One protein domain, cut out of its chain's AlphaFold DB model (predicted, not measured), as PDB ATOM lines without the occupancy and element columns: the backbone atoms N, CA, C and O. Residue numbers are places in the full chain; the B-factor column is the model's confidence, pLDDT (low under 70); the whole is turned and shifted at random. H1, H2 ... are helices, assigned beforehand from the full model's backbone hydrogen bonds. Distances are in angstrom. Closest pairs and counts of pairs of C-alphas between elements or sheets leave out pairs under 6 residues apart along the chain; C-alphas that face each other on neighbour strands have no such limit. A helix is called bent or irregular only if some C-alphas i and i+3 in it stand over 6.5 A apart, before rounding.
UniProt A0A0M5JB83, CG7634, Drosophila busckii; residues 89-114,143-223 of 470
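Overview. This is residues 89 to 114 and 143 to 223 of the 470 residues of the protein "CG7634" of Drosophila busckii (UniProt A0A0M5JB83). A long straight helix, H4, makes most of the length of the body; H3 folds back beside part of it as a loose helical hairpin, and H2 meets the two with its last turns, about perpendicular to H4, while its residues 143 to 151 stick out. At the far end of H4 the short H5 turns off and comes close to the start of H1, a kinked helix that sticks out as an arm with residues 93 to 110, continued by residues 111 to 114. The printed part has 107 residues with five named helices, H1 to H5 in order along the chain, and no named strand; the class is all helix, with 88 residues in the helices. The whole is loose, with a radius of gyration of the C-alphas of 18.2 A, and spans 54 by 45 by 29 A along its three main axes.

Arrangement. H1, residues 89 to 110, touches no helix. It has a kink of 83 degrees near residue 97 and is irregular, with C-alphas 94 and 97 at 8.4 A. H2, residues 143 to 160, is apart from H1. H3, residues 164 to 175, touches H2 at a steep tilt of 51 degrees, opposite ways; the closest C-alphas are those of Asn 156 and Trp 164, 5.2 A apart. H2 and H3 touch with residues 153 to 157 of H2 and 164 to 167 of H3 alone. H4, residues 185 to 212, touches H3 with residues 192 to 202 alone, and the two form a helical hairpin. They run opposite ways at a tilt of 36 degrees, only just steep, and their closest C-alphas are those of Lys 174 and Thr 195, 6.1 A apart. H4 also touches H2, residues 206 to 210 meeting residues 156 to 159 alone. The closest C-alphas there are those of Tyr 159 and Leu 206, 6.9 A apart, and the tilt of 72 degrees is only just about perpendicular. H5, residues 215 to 222, and H4 meet only through their link. H5 is close to H2 but not clearly touching, with the closest C-alphas, those of Phe 155 and Leu 215, 7.7 A apart. H5 is also close to H1 but not clearly touching, with the closest C-alphas, those of Phe 91 and Tyr 216, 6.6 A apart. H3 is apart from H1 and from H5, and H1 is apart from H4. In H2, H4 and H5 every O i to N i+4 pair is within hydrogen-bond range, against 16 of 18 in H1 and 7 of 8 in H3.

Along the chain. H1 begins at C-alpha 89, (-65.802, -46.127, 15.223), and measures 25.6 A from first to last C-alpha. H2 measures 25.5 A and H3 17.1 A. H4, the longest helix with 28 residues, measures 40.6 A from C-alpha 185 at (-17.283, -36.366, 32.391) to C-alpha 212 at (-51.743, -37.461, 11.025). H5 measures 10.8 A and ends at C-alpha 222, (-55.115, -52.329, 4.636).

Size, cuts and confidence. The two C-alphas farthest apart are those of Ser 89 and Glu 183, at 54.9 A. Residues 115 to 142 are not printed, and C-alphas 114 and 143 are 37.9 A apart across this cut, which lies in the link from H1 to H2. Of the links that are printed whole, H2 to H3 and H4 to H5 are tight and H3 to H4 is short. Residues 93 to 114, 143 to 151 and 181 to 186 stand free; the body without them spans 50 by 19 by 18 A. The mean pLDDT of the printed part is 84.2, and residues 111 to 113, 180, 182 and 184 are under 70.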
ATOM      1  N   SER A  89     -64.700 -45.456  14.518       84.75
ATOM      2  CA  SER A  89     -65.802 -46.127  15.223       84.75
ATOM      3  C   SER A  89     -65.497 -47.593  15.568       84.75
ATOM      4  O   SER A  89     -65.681 -47.967  16.728       84.75
ATOM      5  N   PRO A  90     -64.978 -48.436  14.649       83.94
ATOM      6  CA  PRO A  90     -64.559 -49.795  14.987       83.94
ATOM      7  C   PRO A  90     -63.485 -49.833  16.079       83.94
ATOM      8  O   PRO A  90     -63.547 -50.681  16.965       83.94
ATOM      9  N   PHE A  91     -62.523 -48.906  16.042       85.31
ATOM     10  CA  PHE A  91     -61.451 -48.843  17.031       85.31
ATOM     11  C   PHE A  91     -61.973 -48.513  18.436       85.31
ATOM     12  O   PHE A  91     -61.554 -49.150  19.407       85.31
ATOM     13  N   PHE A  92     -62.903 -47.561  18.545       86.56
ATOM     14  CA  PHE A  92     -63.539 -47.210  19.815       86.56
ATOM     15  C   PHE A  92     -64.356 -48.371  20.384       86.56
ATOM     16  O   PHE A  92     -64.219 -48.677  21.566       86.56
ATOM     17  N   LEU A  93     -65.132 -49.063  19.545       86.00
ATOM     18  CA  LEU A  93     -65.921 -50.224  19.970       86.00
ATOM     19  C   LEU A  93     -65.039 -51.377  20.479       86.00
ATOM     20  O   LEU A  93     -65.388 -52.040  21.451       86.00
ATOM     21  N   GLU A  94     -63.883 -51.622  19.855       84.06
ATOM     22  CA  GLU A  94     -62.953 -52.667  20.307       84.06
ATOM     23  C   GLU A  94     -62.251 -52.319  21.632       84.06
ATOM     24  O   GLU A  94     -61.909 -53.223  22.397       84.06
ATOM     25  N   ASN A  95     -62.029 -51.028  21.913       86.88
ATOM     26  CA  ASN A  95     -61.178 -50.566  23.019       86.88
ATOM     27  C   ASN A  95     -61.916 -49.751  24.089       86.88
ATOM     28  O   ASN A  95     -61.266 -49.145  24.939       86.88
ATOM     29  N   GLU A  96     -63.246 -49.756  24.096       86.62
ATOM     30  CA  GLU A  96     -64.087 -48.909  24.953       86.62
ATOM     31  C   GLU A  96     -63.667 -48.922  26.434       86.62
ATOM     32  O   GLU A  96     -63.487 -47.871  27.052       86.62
ATOM     33  N   LYS A  97     -63.402 -50.115  26.985       85.81
ATOM     34  CA  LYS A  97     -62.960 -50.287  28.380       85.81
ATOM     35  C   LYS A  97     -61.653 -49.549  28.673       85.81
ATOM     36  O   LYS A  97     -61.545 -48.854  29.677       85.81
ATOM     37  N   HIS A  98     -60.679 -49.671  27.775       84.06
ATOM     38  CA  HIS A  98     -59.377 -49.025  27.926       84.06
ATOM     39  C   HIS A  98     -59.460 -47.515  27.720       84.06
ATOM     40  O   HIS A  98     -58.733 -46.766  28.362       84.06
ATOM     41  N   ILE A  99     -60.362 -47.047  26.859       84.94
ATOM     42  CA  ILE A  99     -60.562 -45.615  26.618       84.94
ATOM     43  C   ILE A  99     -61.099 -44.934  27.876       84.94
ATOM     44  O   ILE A  99     -60.629 -43.853  28.220       84.94
ATOM     45  N   TYR A 100     -62.019 -45.577  28.599       84.88
ATOM     46  CA  TYR A 100     -62.510 -45.052  29.873       84.88
ATOM     47  C   TYR A 100     -61.399 -44.976  30.932       84.88
ATOM     48  O   TYR A 100     -61.253 -43.951  31.598       84.88
ATOM     49  N   GLU A 101     -60.573 -46.020  31.048       85.12
ATOM     50  CA  GLU A 101     -59.405 -46.031  31.943       85.12
ATOM     51  C   GLU A 101     -58.420 -44.906  31.597       85.12
ATOM     52  O   GLU A 101     -57.982 -44.166  32.476       85.12
ATOM     53  N   ILE A 102     -58.105 -44.732  30.311       85.62
ATOM     54  CA  ILE A 102     -57.199 -43.678  29.838       85.62
ATOM     55  C   ILE A 102     -57.796 -42.298  30.095       85.62
ATOM     56  O   ILE A 102     -57.076 -41.415  30.554       85.62
ATOM     57  N   LYS A 103     -59.092 -42.104  29.831       85.44
ATOM     58  CA  LYS A 103     -59.779 -40.841  30.105       85.44
ATOM     59  C   LYS A 103     -59.694 -40.496  31.587       85.44
ATOM     60  O   LYS A 103     -59.291 -39.389  31.910       85.44
ATOM     61  N   LYS A 104     -59.949 -41.461  32.471       84.69
ATOM     62  CA  LYS A 104     -59.803 -41.267  33.917       84.69
ATOM     63  C   LYS A 104     -58.379 -40.844  34.297       84.69
ATOM     64  O   LYS A 104     -58.210 -39.888  35.040       84.69
ATOM     65  N   ILE A 105     -57.360 -41.502  33.738       83.12
ATOM     66  CA  ILE A 105     -55.948 -41.144  33.968       83.12
ATOM     67  C   ILE A 105     -55.628 -39.740  33.431       83.12
ATOM     68  O   ILE A 105     -54.824 -39.020  34.021       83.12
ATOM     69  N   LEU A 106     -56.200 -39.350  32.290       82.50
ATOM     70  CA  LEU A 106     -56.023 -38.010  31.727       82.50
ATOM     71  C   LEU A 106     -56.696 -36.956  32.603       82.50
ATOM     72  O   LEU A 106     -56.054 -35.965  32.926       82.50
ATOM     73  N   ASP A 107     -57.927 -37.204  33.045       82.75
ATOM     74  CA  ASP A 107     -58.667 -36.320  33.942       82.75
ATOM     75  C   ASP A 107     -57.909 -36.150  35.273       82.75
ATOM     76  O   ASP A 107     -57.708 -35.028  35.729       82.75
ATOM     77  N   GLU A 108     -57.375 -37.235  35.848       80.06
ATOM     78  CA  GLU A 108     -56.513 -37.200  37.042       80.06
ATOM     79  C   GLU A 108     -55.229 -36.379  36.826       80.06
ATOM     80  O   GLU A 108     -54.788 -35.679  37.732       80.06
ATOM     81  N   LYS A 109     -54.633 -36.424  35.627       76.19
ATOM     82  CA  LYS A 109     -53.450 -35.614  35.280       76.19
ATOM     83  C   LYS A 109     -53.779 -34.149  35.006       76.19
ATOM     84  O   LYS A 109     -52.923 -33.294  35.211       76.19
ATOM     85  N   MET A 110     -54.978 -33.867  34.499       70.94
ATOM     86  CA  MET A 110     -55.457 -32.504  34.259       70.94
ATOM     87  C   MET A 110     -55.920 -31.828  35.552       70.94
ATOM     88  O   MET A 110     -55.857 -30.603  35.648       70.94
ATOM     89  N   MET A 111     -56.314 -32.609  36.563       67.12
ATOM     90  CA  MET A 111     -56.531 -32.146  37.935       67.12
ATOM     91  C   MET A 111     -55.191 -31.795  38.599       67.12
ATOM     92  O   MET A 111     -54.666 -32.518  39.442       67.12
ATOM     93  N   VAL A 112     -54.620 -30.657  38.205       62.66
ATOM     94  CA  VAL A 112     -53.454 -30.076  38.874       62.66
ATOM     95  C   VAL A 112     -53.934 -29.422  40.164       62.66
ATOM     96  O   VAL A 112     -54.481 -28.319  40.166       62.66
ATOM     97  N   ASP A 113     -53.758 -30.128  41.276       62.84
ATOM     98  CA  ASP A 113     -54.046 -29.579  42.594       62.84
ATOM     99  C   ASP A 113     -52.936 -28.583  42.965       62.84
ATOM    100  O   ASP A 113     -51.801 -28.963  43.243       62.84
ATOM    101  N   ASN A 114     -53.251 -27.285  42.951       71.44
ATOM    102  CA  ASN A 114     -52.296 -26.205  43.254       71.44
ATOM    103  C   ASN A 114     -51.869 -26.168  44.737       71.44
ATOM    104  O   ASN A 114     -51.103 -25.296  45.154       71.44
ATOM    105  N   LEU A 143     -43.734 -60.550  30.336       86.56
ATOM    106  CA  LEU A 143     -44.703 -60.557  29.241       86.56
ATOM    107  C   LEU A 143     -45.032 -59.137  28.767       86.56
ATOM    108  O   LEU A 143     -45.081 -58.886  27.565       86.56
ATOM    109  N   GLU A 144     -45.250 -58.215  29.699       85.88
ATOM    110  CA  GLU A 144     -45.598 -56.833  29.382       85.88
ATOM    111  C   GLU A 144     -44.407 -56.069  28.799       85.88
ATOM    112  O   GLU A 144     -44.559 -55.329  27.829       85.88
ATOM    113  N   ILE A 145     -43.191 -56.340  29.282       86.75
ATOM    114  CA  ILE A 145     -41.954 -55.838  28.665       86.75
ATOM    115  C   ILE A 145     -41.851 -56.320  27.212       86.75
ATOM    116  O   ILE A 145     -41.569 -55.524  26.315       86.75
ATOM    117  N   ALA A 146     -42.106 -57.606  26.955       86.50
ATOM    118  CA  ALA A 146     -42.083 -58.159  25.601       86.50
ATOM    119  C   ALA A 146     -43.185 -57.565  24.706       86.50
ATOM    120  O   ALA A 146     -42.935 -57.277  23.536       86.50
ATOM    121  N   ARG A 147     -44.387 -57.326  25.249       88.25
ATOM    122  CA  ARG A 147     -45.481 -56.649  24.536       88.25
ATOM    123  C   ARG A 147     -45.126 -55.214  24.179       88.25
ATOM    124  O   ARG A 147     -45.272 -54.850  23.019       88.25
ATOM    125  N   ARG A 148     -44.606 -54.430  25.128       89.56
ATOM    126  CA  ARG A 148     -44.164 -53.046  24.890       89.56
ATOM    127  C   ARG A 148     -43.041 -52.982  23.856       89.56
ATOM    128  O   ARG A 148     -43.080 -52.124  22.983       89.56
ATOM    129  N   LYS A 149     -42.078 -53.912  23.908       89.00
ATOM    130  CA  LYS A 149     -41.030 -54.041  22.881       89.00
ATOM    131  C   LYS A 149     -41.636 -54.302  21.505       89.00
ATOM    132  O   LYS A 149     -41.383 -53.537  20.589       89.00
ATOM    133  N   ARG A 150     -42.513 -55.298  21.381       88.25
ATOM    134  CA  ARG A 150     -43.174 -55.612  20.109       88.25
ATOM    135  C   ARG A 150     -44.042 -54.461  19.591       88.25
ATOM    136  O   ARG A 150     -44.036 -54.192  18.399       88.25
ATOM    137  N   ALA A 151     -44.790 -53.791  20.464       88.69
ATOM    138  CA  ALA A 151     -45.597 -52.631  20.092       88.69
ATOM    139  C   ALA A 151     -44.715 -51.491  19.569       88.69
ATOM    140  O   ALA A 151     -45.042 -50.882  18.558       88.69
ATOM    141  N   PHE A 152     -43.567 -51.256  20.212       89.31
ATOM    142  CA  PHE A 152     -42.568 -50.300  19.749       89.31
ATOM    143  C   PHE A 152     -41.995 -50.681  18.375       89.31
ATOM    144  O   PHE A 152     -41.853 -49.818  17.516       89.31
ATOM    145  N   GLU A 153     -41.699 -51.958  18.133       89.44
ATOM    146  CA  GLU A 153     -41.223 -52.434  16.824       89.44
ATOM    147  C   GLU A 153     -42.278 -52.232  15.734       89.44
ATOM    148  O   GLU A 153     -41.978 -51.622  14.714       89.44
ATOM    149  N   ILE A 154     -43.521 -52.665  15.975       88.25
ATOM    150  CA  ILE A 154     -44.639 -52.506  15.032       88.25
ATOM    151  C   ILE A 154     -44.881 -51.025  14.728       88.25
ATOM    152  O   ILE A 154     -45.029 -50.655  13.568       88.25
ATOM    153  N   PHE A 155     -44.890 -50.175  15.757       90.31
ATOM    154  CA  PHE A 155     -45.069 -48.735  15.598       90.31
ATOM    155  C   PHE A 155     -44.003 -48.140  14.670       90.31
ATOM    156  O   PHE A 155     -44.339 -47.462  13.705       90.31
ATOM    157  N   ASN A 156     -42.725 -48.435  14.910       90.44
ATOM    158  CA  ASN A 156     -41.651 -47.882  14.084       90.44
ATOM    159  C   ASN A 156     -41.611 -48.494  12.676       90.44
ATOM    160  O   ASN A 156     -41.314 -47.777  11.725       90.44
ATOM    161  N   GLN A 157     -41.927 -49.784  12.530       89.38
ATOM    162  CA  GLN A 157     -42.012 -50.450  11.226       89.38
ATOM    163  C   GLN A 157     -43.098 -49.834  10.348       89.38
ATOM    164  O   GLN A 157     -42.884 -49.661   9.160       89.38
ATOM    165  N   ILE A 158     -44.244 -49.469  10.923       88.31
ATOM    166  CA  ILE A 158     -45.349 -48.890  10.152       88.31
ATOM    167  C   ILE A 158     -45.017 -47.480   9.636       88.31
ATOM    168  O   ILE A 158     -45.481 -47.111   8.564       88.31
ATOM    169  N   TYR A 159     -44.233 -46.690  10.376       88.81
ATOM    170  CA  TYR A 159     -43.964 -45.289  10.017       88.81
ATOM    171  C   TYR A 159     -42.615 -45.037   9.330       88.81
ATOM    172  O   TYR A 159     -42.478 -44.012   8.668       88.81
ATOM    173  N   ILE A 160     -41.610 -45.900   9.517       88.00
ATOM    174  CA  ILE A 160     -40.257 -45.722   8.947       88.00
ATOM    175  C   ILE A 160     -39.730 -47.016   8.289       88.00
ATOM    176  O   ILE A 160     -38.529 -47.168   8.055       88.00
ATOM    177  N   ASP A 161     -40.611 -47.977   8.003       87.62
ATOM    178  CA  ASP A 161     -40.335 -49.213   7.264       87.62
ATOM    179  C   ASP A 161     -39.092 -49.981   7.716       87.62
ATOM    180  O   ASP A 161     -39.167 -50.738   8.678       87.62
ATOM    181  N   LYS A 162     -37.957 -49.839   7.010       86.56
ATOM    182  CA  LYS A 162     -36.686 -50.543   7.273       86.56
ATOM    183  C   LYS A 162     -35.758 -49.779   8.220       86.56
ATOM    184  O   LYS A 162     -34.969 -50.410   8.920       86.56
ATOM    185  N   SER A 163     -35.891 -48.458   8.309       87.81
ATOM    186  CA  SER A 163     -35.030 -47.598   9.138       87.81
ATOM    187  C   SER A 163     -35.416 -47.600  10.621       87.81
ATOM    188  O   SER A 163     -34.759 -46.976  11.448       87.81
ATOM    189  N   TRP A 164     -36.443 -48.358  11.021       88.19
ATOM    190  CA  TRP A 164     -36.736 -48.615  12.438       88.19
ATOM    191  C   TRP A 164     -35.568 -49.275  13.194       88.19
ATOM    192  O   TRP A 164     -35.464 -49.121  14.413       88.19
ATOM    193  N   ILE A 165     -34.687 -49.993  12.485       87.31
ATOM    194  CA  ILE A 165     -33.466 -50.584  13.052       87.31
ATOM    195  C   ILE A 165     -32.553 -49.476  13.592       87.31
ATOM    196  O   ILE A 165     -32.005 -49.618  14.686       87.31
ATOM    197  N   ASP A 166     -32.473 -48.340  12.899       89.19
ATOM    198  CA  ASP A 166     -31.679 -47.187  13.328       89.19
ATOM    199  C   ASP A 166     -32.275 -46.543  14.589       89.19
ATOM    200  O   ASP A 166     -31.550 -46.133  15.494       89.19
ATOM    201  N   VAL A 167     -33.605 -46.539  14.728       87.81
ATOM    202  CA  VAL A 167     -34.280 -46.070  15.952       87.81
ATOM    203  C   VAL A 167     -33.978 -46.986  17.140       87.81
ATOM    204  O   VAL A 167     -33.736 -46.513  18.255       87.81
ATOM    205  N   LEU A 168     -33.957 -48.306  16.922       87.19
ATOM    206  CA  LEU A 168     -33.511 -49.256  17.941       87.19
ATOM    207  C   LEU A 168     -32.042 -49.049  18.304       87.19
ATOM    208  O   LEU A 168     -31.696 -49.109  19.485       87.19
ATOM    209  N   PHE A 169     -31.200 -48.783  17.311       88.56
ATOM    210  CA  PHE A 169     -29.795 -48.483  17.524       88.56
ATOM    211  C   PHE A 169     -29.624 -47.218  18.377       88.56
ATOM    212  O   PHE A 169     -28.983 -47.295  19.424       88.56
ATOM    213  N   LEU A 170     -30.293 -46.108  18.043       87.31
ATOM    214  CA  LEU A 170     -30.292 -44.874  18.848       87.31
ATOM    215  C   LEU A 170     -30.766 -45.118  20.287       87.31
ATOM    216  O   LEU A 170     -30.162 -44.635  21.248       87.31
ATOM    217  N   LYS A 171     -31.817 -45.925  20.456       87.25
ATOM    218  CA  LYS A 171     -32.305 -46.318  21.781       87.25
ATOM    219  C   LYS A 171     -31.263 -47.124  22.559       87.25
ATOM    220  O   LYS A 171     -31.117 -46.914  23.761       87.25
ATOM    221  N   SER A 172     -30.547 -48.028  21.890       86.44
ATOM    222  CA  SER A 172     -29.476 -48.811  22.507       86.44
ATOM    223  C   SER A 172     -28.299 -47.925  22.920       86.44
ATOM    224  O   SER A 172     -27.840 -48.044  24.055       86.44
ATOM    225  N   LEU A 173     -27.900 -46.964  22.075       85.62
ATOM    226  CA  LEU A 173     -26.826 -46.006  22.355       85.62
ATOM    227  C   LEU A 173     -27.101 -45.196  23.622       85.62
ATOM    228  O   LEU A 173     -26.215 -45.067  24.461       85.62
ATOM    229  N   LYS A 174     -28.347 -44.749  23.821       83.00
ATOM    230  CA  LYS A 174     -28.764 -44.051  25.047       83.00
ATOM    231  C   LYS A 174     -28.564 -44.894  26.316       83.00
ATOM    232  O   LYS A 174     -28.326 -44.347  27.387       83.00
ATOM    233  N   SER A 175     -28.691 -46.217  26.215       77.88
ATOM    234  CA  SER A 175     -28.571 -47.151  27.345       77.88
ATOM    235  C   SER A 175     -27.191 -47.806  27.493       77.88
ATOM    236  O   SER A 175     -26.967 -48.549  28.452       77.88
ATOM    237  N   ASN A 176     -26.273 -47.571  26.553       82.25
ATOM    238  CA  ASN A 176     -24.993 -48.267  26.504       82.25
ATOM    239  C   ASN A 176     -24.001 -47.668  27.503       82.25
ATOM    240  O   ASN A 176     -23.437 -46.600  27.283       82.25
ATOM    241  N   LYS A 177     -23.723 -48.416  28.576       76.50
ATOM    242  CA  LYS A 177     -22.745 -48.029  29.606       76.50
ATOM    243  C   LYS A 177     -21.331 -47.853  29.048       76.50
ATOM    244  O   LYS A 177     -20.647 -46.930  29.455       76.50
ATOM    245  N   ASN A 178     -20.948 -48.660  28.055       76.50
ATOM    246  CA  ASN A 178     -19.634 -48.568  27.405       76.50
ATOM    247  C   ASN A 178     -19.422 -47.243  26.654       76.50
ATOM    248  O   ASN A 178     -18.290 -46.821  26.472       76.50
ATOM    249  N   LEU A 179     -20.502 -46.607  26.188       70.69
ATOM    250  CA  LEU A 179     -20.441 -45.307  25.518       70.69
ATOM    251  C   LEU A 179     -20.406 -44.154  26.537       70.69
ATOM    252  O   LEU A 179     -19.891 -43.078  26.254       70.69
ATOM    253  N   LEU A 180     -20.974 -44.383  27.721       69.38
ATOM    254  CA  LEU A 180     -21.205 -43.394  28.768       69.38
ATOM    255  C   LEU A 180     -20.353 -43.699  30.006       69.38
ATOM    256  O   LEU A 180     -20.876 -43.719  31.122       69.38
ATOM    257  N   MET A 181     -19.062 -43.968  29.799       73.00
ATOM    258  CA  MET A 181     -18.122 -44.265  30.883       73.00
ATOM    259  C   MET A 181     -18.018 -43.076  31.844       73.00
ATOM    260  O   MET A 181     -17.912 -41.924  31.419       73.00
ATOM    261  N   ASP A 182     -18.029 -43.354  33.149       68.56
ATOM    262  CA  ASP A 182     -17.969 -42.325  34.200       68.56
ATOM    263  C   ASP A 182     -16.610 -41.604  34.267       68.56
ATOM    264  O   ASP A 182     -16.494 -40.530  34.857       68.56
ATOM    265  N   GLU A 183     -15.601 -42.171  33.608       74.50
ATOM    266  CA  GLU A 183     -14.221 -41.689  33.547       74.50
ATOM    267  C   GLU A 183     -14.085 -40.377  32.747       74.50
ATOM    268  O   GLU A 183     -13.227 -39.555  33.064       74.50
ATOM    269  N   PHE A 184     -14.959 -40.120  31.761       69.94
ATOM    270  CA  PHE A 184     -14.856 -38.960  30.862       69.94
ATOM    271  C   PHE A 184     -16.057 -38.008  30.960       69.94
ATOM    272  O   PHE A 184     -16.888 -37.936  30.053       69.94
ATOM    273  N   LYS A 185     -16.131 -37.229  32.048       71.81
ATOM    274  CA  LYS A 185     -17.283 -36.366  32.391       71.81
ATOM    275  C   LYS A 185     -17.715 -35.389  31.281       71.81
ATOM    276  O   LYS A 185     -18.888 -35.370  30.924       71.81
ATOM    277  N   GLU A 186     -16.792 -34.631  30.684       75.75
ATOM    278  CA  GLU A 186     -17.139 -33.623  29.662       75.75
ATOM    279  C   GLU A 186     -17.654 -34.252  28.360       75.75
ATOM    280  O   GLU A 186     -18.687 -33.849  27.821       75.75
ATOM    281  N   SER A 187     -16.968 -35.289  27.870       78.44
ATOM    282  CA  SER A 187     -17.379 -35.994  26.652       78.44
ATOM    283  C   SER A 187     -18.698 -36.750  26.844       78.44
ATOM    284  O   SER A 187     -19.533 -36.772  25.939       78.44
ATOM    285  N   LYS A 188     -18.932 -37.296  28.047       80.38
ATOM    286  CA  LYS A 188     -20.166 -37.988  28.422       80.38
ATOM    287  C   LYS A 188     -21.357 -37.039  28.385       80.38
ATOM    288  O   LYS A 188     -22.384 -37.385  27.807       80.38
ATOM    289  N   ASP A 189     -21.236 -35.835  28.936       82.50
ATOM    290  CA  ASP A 189     -22.329 -34.858  28.933       82.50
ATOM    291  C   ASP A 189     -22.689 -34.393  27.517       82.50
ATOM    292  O   ASP A 189     -23.863 -34.212  27.193       82.50
ATOM    293  N   ILE A 190     -21.697 -34.235  26.640       84.31
ATOM    294  CA  ILE A 190     -21.936 -33.876  25.236       84.31
ATOM    295  C   ILE A 190     -22.611 -35.037  24.498       84.31
ATOM    296  O   ILE A 190     -23.612 -34.843  23.806       84.31
ATOM    297  N   LEU A 191     -22.095 -36.253  24.667       83.44
ATOM    298  CA  LEU A 191     -22.575 -37.434  23.957       83.44
ATOM    299  C   LEU A 191     -23.958 -37.882  24.440       83.44
ATOM    300  O   LEU A 191     -24.798 -38.280  23.631       83.44
ATOM    301  N   THR A 192     -24.236 -37.762  25.740       84.06
ATOM    302  CA  THR A 192     -25.588 -37.951  26.281       84.06
ATOM    303  C   THR A 192     -26.541 -36.939  25.670       84.06
ATOM    304  O   THR A 192     -27.529 -37.360  25.078       84.06
ATOM    305  N   LYS A 193     -26.223 -35.636  25.710       87.38
ATOM    306  CA  LYS A 193     -27.073 -34.593  25.118       87.38
ATOM    307  C   LYS A 193     -27.363 -34.868  23.647       87.38
ATOM    308  O   LYS A 193     -28.532 -34.836  23.270       87.38
ATOM    309  N   LEU A 194     -26.341 -35.207  22.860       86.69
ATOM    310  CA  LEU A 194     -26.476 -35.517  21.436       86.69
ATOM    311  C   LEU A 194     -27.364 -36.748  21.200       86.69
ATOM    312  O   LEU A 194     -28.339 -36.688  20.455       86.69
ATOM    313  N   THR A 195     -27.068 -37.869  21.860       86.88
ATOM    314  CA  THR A 195     -27.848 -39.106  21.682       86.88
ATOM    315  C   THR A 195     -29.294 -38.936  22.141       86.88
ATOM    316  O   THR A 195     -30.210 -39.453  21.498       86.88
ATOM    317  N   THR A 196     -29.530 -38.174  23.215       87.69
ATOM    318  CA  THR A 196     -30.884 -37.852  23.672       87.69
ATOM    319  C   THR A 196     -31.605 -36.909  22.724       87.69
ATOM    320  O   THR A 196     -32.765 -37.172  22.414       87.69
ATOM    321  N   SER A 197     -30.942 -35.864  22.220       89.06
ATOM    322  CA  SER A 197     -31.577 -34.876  21.346       89.06
ATOM    323  C   SER A 197     -31.969 -35.489  20.011       89.06
ATOM    324  O   SER A 197     -33.104 -35.308  19.578       89.06
ATOM    325  N   GLU A 198     -31.080 -36.267  19.389       87.69
ATOM    326  CA  GLU A 198     -31.365 -36.923  18.109       87.69
ATOM    327  C   GLU A 198     -32.492 -37.951  18.246       87.69
ATOM    328  O   GLU A 198     -33.437 -37.962  17.452       87.69
ATOM    329  N   TYR A 199     -32.472 -38.762  19.309       89.44
ATOM    330  CA  TYR A 199     -33.564 -39.696  19.580       89.44
ATOM    331  C   TYR A 199     -34.899 -38.971  19.812       89.44
ATOM    332  O   TYR A 199     -35.937 -39.392  19.299       89.44
ATOM    333  N   GLU A 200     -34.899 -37.865  20.560       88.88
ATOM    334  CA  GLU A 200     -36.102 -37.064  20.801       88.88
ATOM    335  C   GLU A 200     -36.646 -36.413  19.529       88.88
ATOM    336  O   GLU A 200     -37.864 -36.379  19.347       88.88
ATOM    337  N   ILE A 201     -35.775 -35.934  18.637       89.12
ATOM    338  CA  ILE A 201     -36.161 -35.373  17.336       89.12
ATOM    339  C   ILE A 201     -36.872 -36.439  16.496       89.12
ATOM    340  O   ILE A 201     -37.993 -36.207  16.034       89.12
ATOM    341  N   VAL A 202     -36.274 -37.628  16.362       89.88
ATOM    342  CA  VAL A 202     -36.878 -38.745  15.617       89.88
ATOM    343  C   VAL A 202     -38.219 -39.149  16.234       89.88
ATOM    344  O   VAL A 202     -39.217 -39.289  15.523       89.88
ATOM    345  N   MET A 203     -38.292 -39.255  17.563       89.69
ATOM    346  CA  MET A 203     -39.537 -39.579  18.262       89.69
ATOM    347  C   MET A 203     -40.620 -38.505  18.095       89.69
ATOM    348  O   MET A 203     -41.801 -38.849  18.025       89.69
ATOM    349  N   LYS A 204     -40.261 -37.217  18.019       89.31
ATOM    350  CA  LYS A 204     -41.215 -36.134  17.728       89.31
ATOM    351  C   LYS A 204     -41.789 -36.271  16.322       89.31
ATOM    352  O   LYS A 204     -43.008 -36.227  16.181       89.31
ATOM    353  N   PHE A 205     -40.955 -36.512  15.311       88.94
ATOM    354  CA  PHE A 205     -41.436 -36.727  13.941       88.94
ATOM    355  C   PHE A 205     -42.325 -37.967  13.818       88.94
ATOM    356  O   PHE A 205     -43.379 -37.910  13.189       88.94
ATOM    357  N   LEU A 206     -41.966 -39.059  14.492       90.38
ATOM    358  CA  LEU A 206     -42.805 -40.254  14.582       90.38
ATOM    359  C   LEU A 206     -44.178 -39.964  15.198       90.38
ATOM    360  O   LEU A 206     -45.196 -40.411  14.679       90.38
ATOM    361  N   LYS A 207     -44.219 -39.188  16.288       89.69
ATOM    362  CA  LYS A 207     -45.482 -38.754  16.902       89.69
ATOM    363  C   LYS A 207     -46.295 -37.871  15.959       89.69
ATOM    364  O   LYS A 207     -47.500 -38.061  15.873       89.69
ATOM    365  N   MET A 208     -45.654 -36.957  15.229       89.25
ATOM    366  CA  MET A 208     -46.329 -36.133  14.219       89.25
ATOM    367  C   MET A 208     -46.961 -37.000  13.123       89.25
ATOM    368  O   MET A 208     -48.119 -36.792  12.775       89.25
ATOM    369  N   ASN A 209     -46.245 -38.009  12.621       89.19
ATOM    370  CA  ASN A 209     -46.790 -38.949  11.637       89.19
ATOM    371  C   ASN A 209     -47.954 -39.761  12.214       89.19
ATOM    372  O   ASN A 209     -48.969 -39.934  11.545       89.19
ATOM    373  N   HIS A 210     -47.841 -40.198  13.470       90.81
ATOM    374  CA  HIS A 210     -48.905 -40.939  14.138       90.81
ATOM    375  C   HIS A 210     -50.182 -40.120  14.341       90.81
ATOM    376  O   HIS A 210     -51.268 -40.663  14.180       90.81
ATOM    377  N   VAL A 211     -50.072 -38.829  14.675       89.19
ATOM    378  CA  VAL A 211     -51.255 -37.966  14.821       89.19
ATOM    379  C   VAL A 211     -51.945 -37.741  13.478       89.19
ATOM    380  O   VAL A 211     -53.160 -37.640  13.443       89.19
ATOM    381  N   ARG A 212     -51.195 -37.688  12.374       88.56
ATOM    382  CA  ARG A 212     -51.743 -37.461  11.025       88.56
ATOM    383  C   ARG A 212     -52.405 -38.697  10.431       88.56
ATOM    384  O   ARG A 212     -53.489 -38.597   9.880       88.56
ATOM    385  N   CYS A 213     -51.751 -39.849  10.561       88.38
ATOM    386  CA  CYS A 213     -52.274 -41.131  10.113       88.38
ATOM    387  C   CYS A 213     -52.118 -42.147  11.255       88.38
ATOM    388  O   CYS A 213     -51.063 -42.780  11.403       88.38
ATOM    389  N   PRO A 214     -53.128 -42.281  12.126       90.56
ATOM    390  CA  PRO A 214     -53.037 -43.141  13.294       90.56
ATOM    391  C   PRO A 214     -53.037 -44.622  12.910       90.56
ATOM    392  O   PRO A 214     -53.548 -45.038  11.872       90.56
ATOM    393  N   LEU A 215     -52.472 -45.457  13.787       88.56
ATOM    394  CA  LEU A 215     -52.275 -46.887  13.516       88.56
ATOM    395  C   LEU A 215     -53.574 -47.629  13.167       88.56
ATOM    396  O   LEU A 215     -53.550 -48.558  12.359       88.56
ATOM    397  N   TYR A 216     -54.698 -47.247  13.778       87.06
ATOM    398  CA  TYR A 216     -55.986 -47.869  13.476       87.06
ATOM    399  C   TYR A 216     -56.463 -47.534  12.059       87.06
ATOM    400  O   TYR A 216     -57.024 -48.408  11.404       87.06
ATOM    401  N   ALA A 217     -56.189 -46.322  11.565       87.19
ATOM    402  CA  ALA A 217     -56.578 -45.885  10.229       87.19
ATOM    403  C   ALA A 217     -55.789 -46.647   9.164       87.19
ATOM    404  O   ALA A 217     -56.381 -47.244   8.269       87.19
ATOM    405  N   ASN A 218     -54.470 -46.761   9.341       85.56
ATOM    406  CA  ASN A 218     -53.625 -47.553   8.444       85.56
ATOM    407  C   ASN A 218     -54.062 -49.035   8.421       85.56
ATOM    408  O   ASN A 218     -54.203 -49.651   7.366       85.56
ATOM    409  N   ARG A 219     -54.393 -49.609   9.587       82.06
ATOM    410  CA  ARG A 219     -54.924 -50.980   9.663       82.06
ATOM    411  C   ARG A 219     -56.271 -51.132   8.952       82.06
ATOM    412  O   ARG A 219     -56.509 -52.172   8.338       82.06
ATOM    413  N   TYR A 220     -57.141 -50.132   9.060       83.19
ATOM    414  CA  TYR A 220     -58.446 -50.114   8.408       83.19
ATOM    415  C   TYR A 220     -58.310 -50.032   6.883       83.19
ATOM    416  O   TYR A 220     -58.934 -50.820   6.175       83.19
ATOM    417  N   GLN A 221     -57.420 -49.169   6.383       82.94
ATOM    418  CA  GLN A 221     -57.115 -49.042   4.954       82.94
ATOM    419  C   GLN A 221     -56.548 -50.344   4.361       82.94
ATOM    420  O   GLN A 221     -56.933 -50.740   3.264       82.94
ATOM    421  N   GLN A 222     -55.679 -51.051   5.094       80.69
ATOM    422  CA  GLN A 222     -55.115 -52.329   4.636       80.69
ATOM    423  C   GLN A 222     -56.149 -53.464   4.568       80.69
ATOM    424  O   GLN A 222     -56.010 -54.376   3.752       80.69
ATOM    425  N   TYR A 223     -57.169 -53.439   5.431       75.75
ATOM    426  CA  TYR A 223     -58.154 -54.515   5.545       75.75
ATOM    427  C   TYR A 223     -59.582 -53.966   5.664       75.75
ATOM    428  O   TYR A 223     -60.172 -54.024   6.747       75.75
TER     429      TYR A 223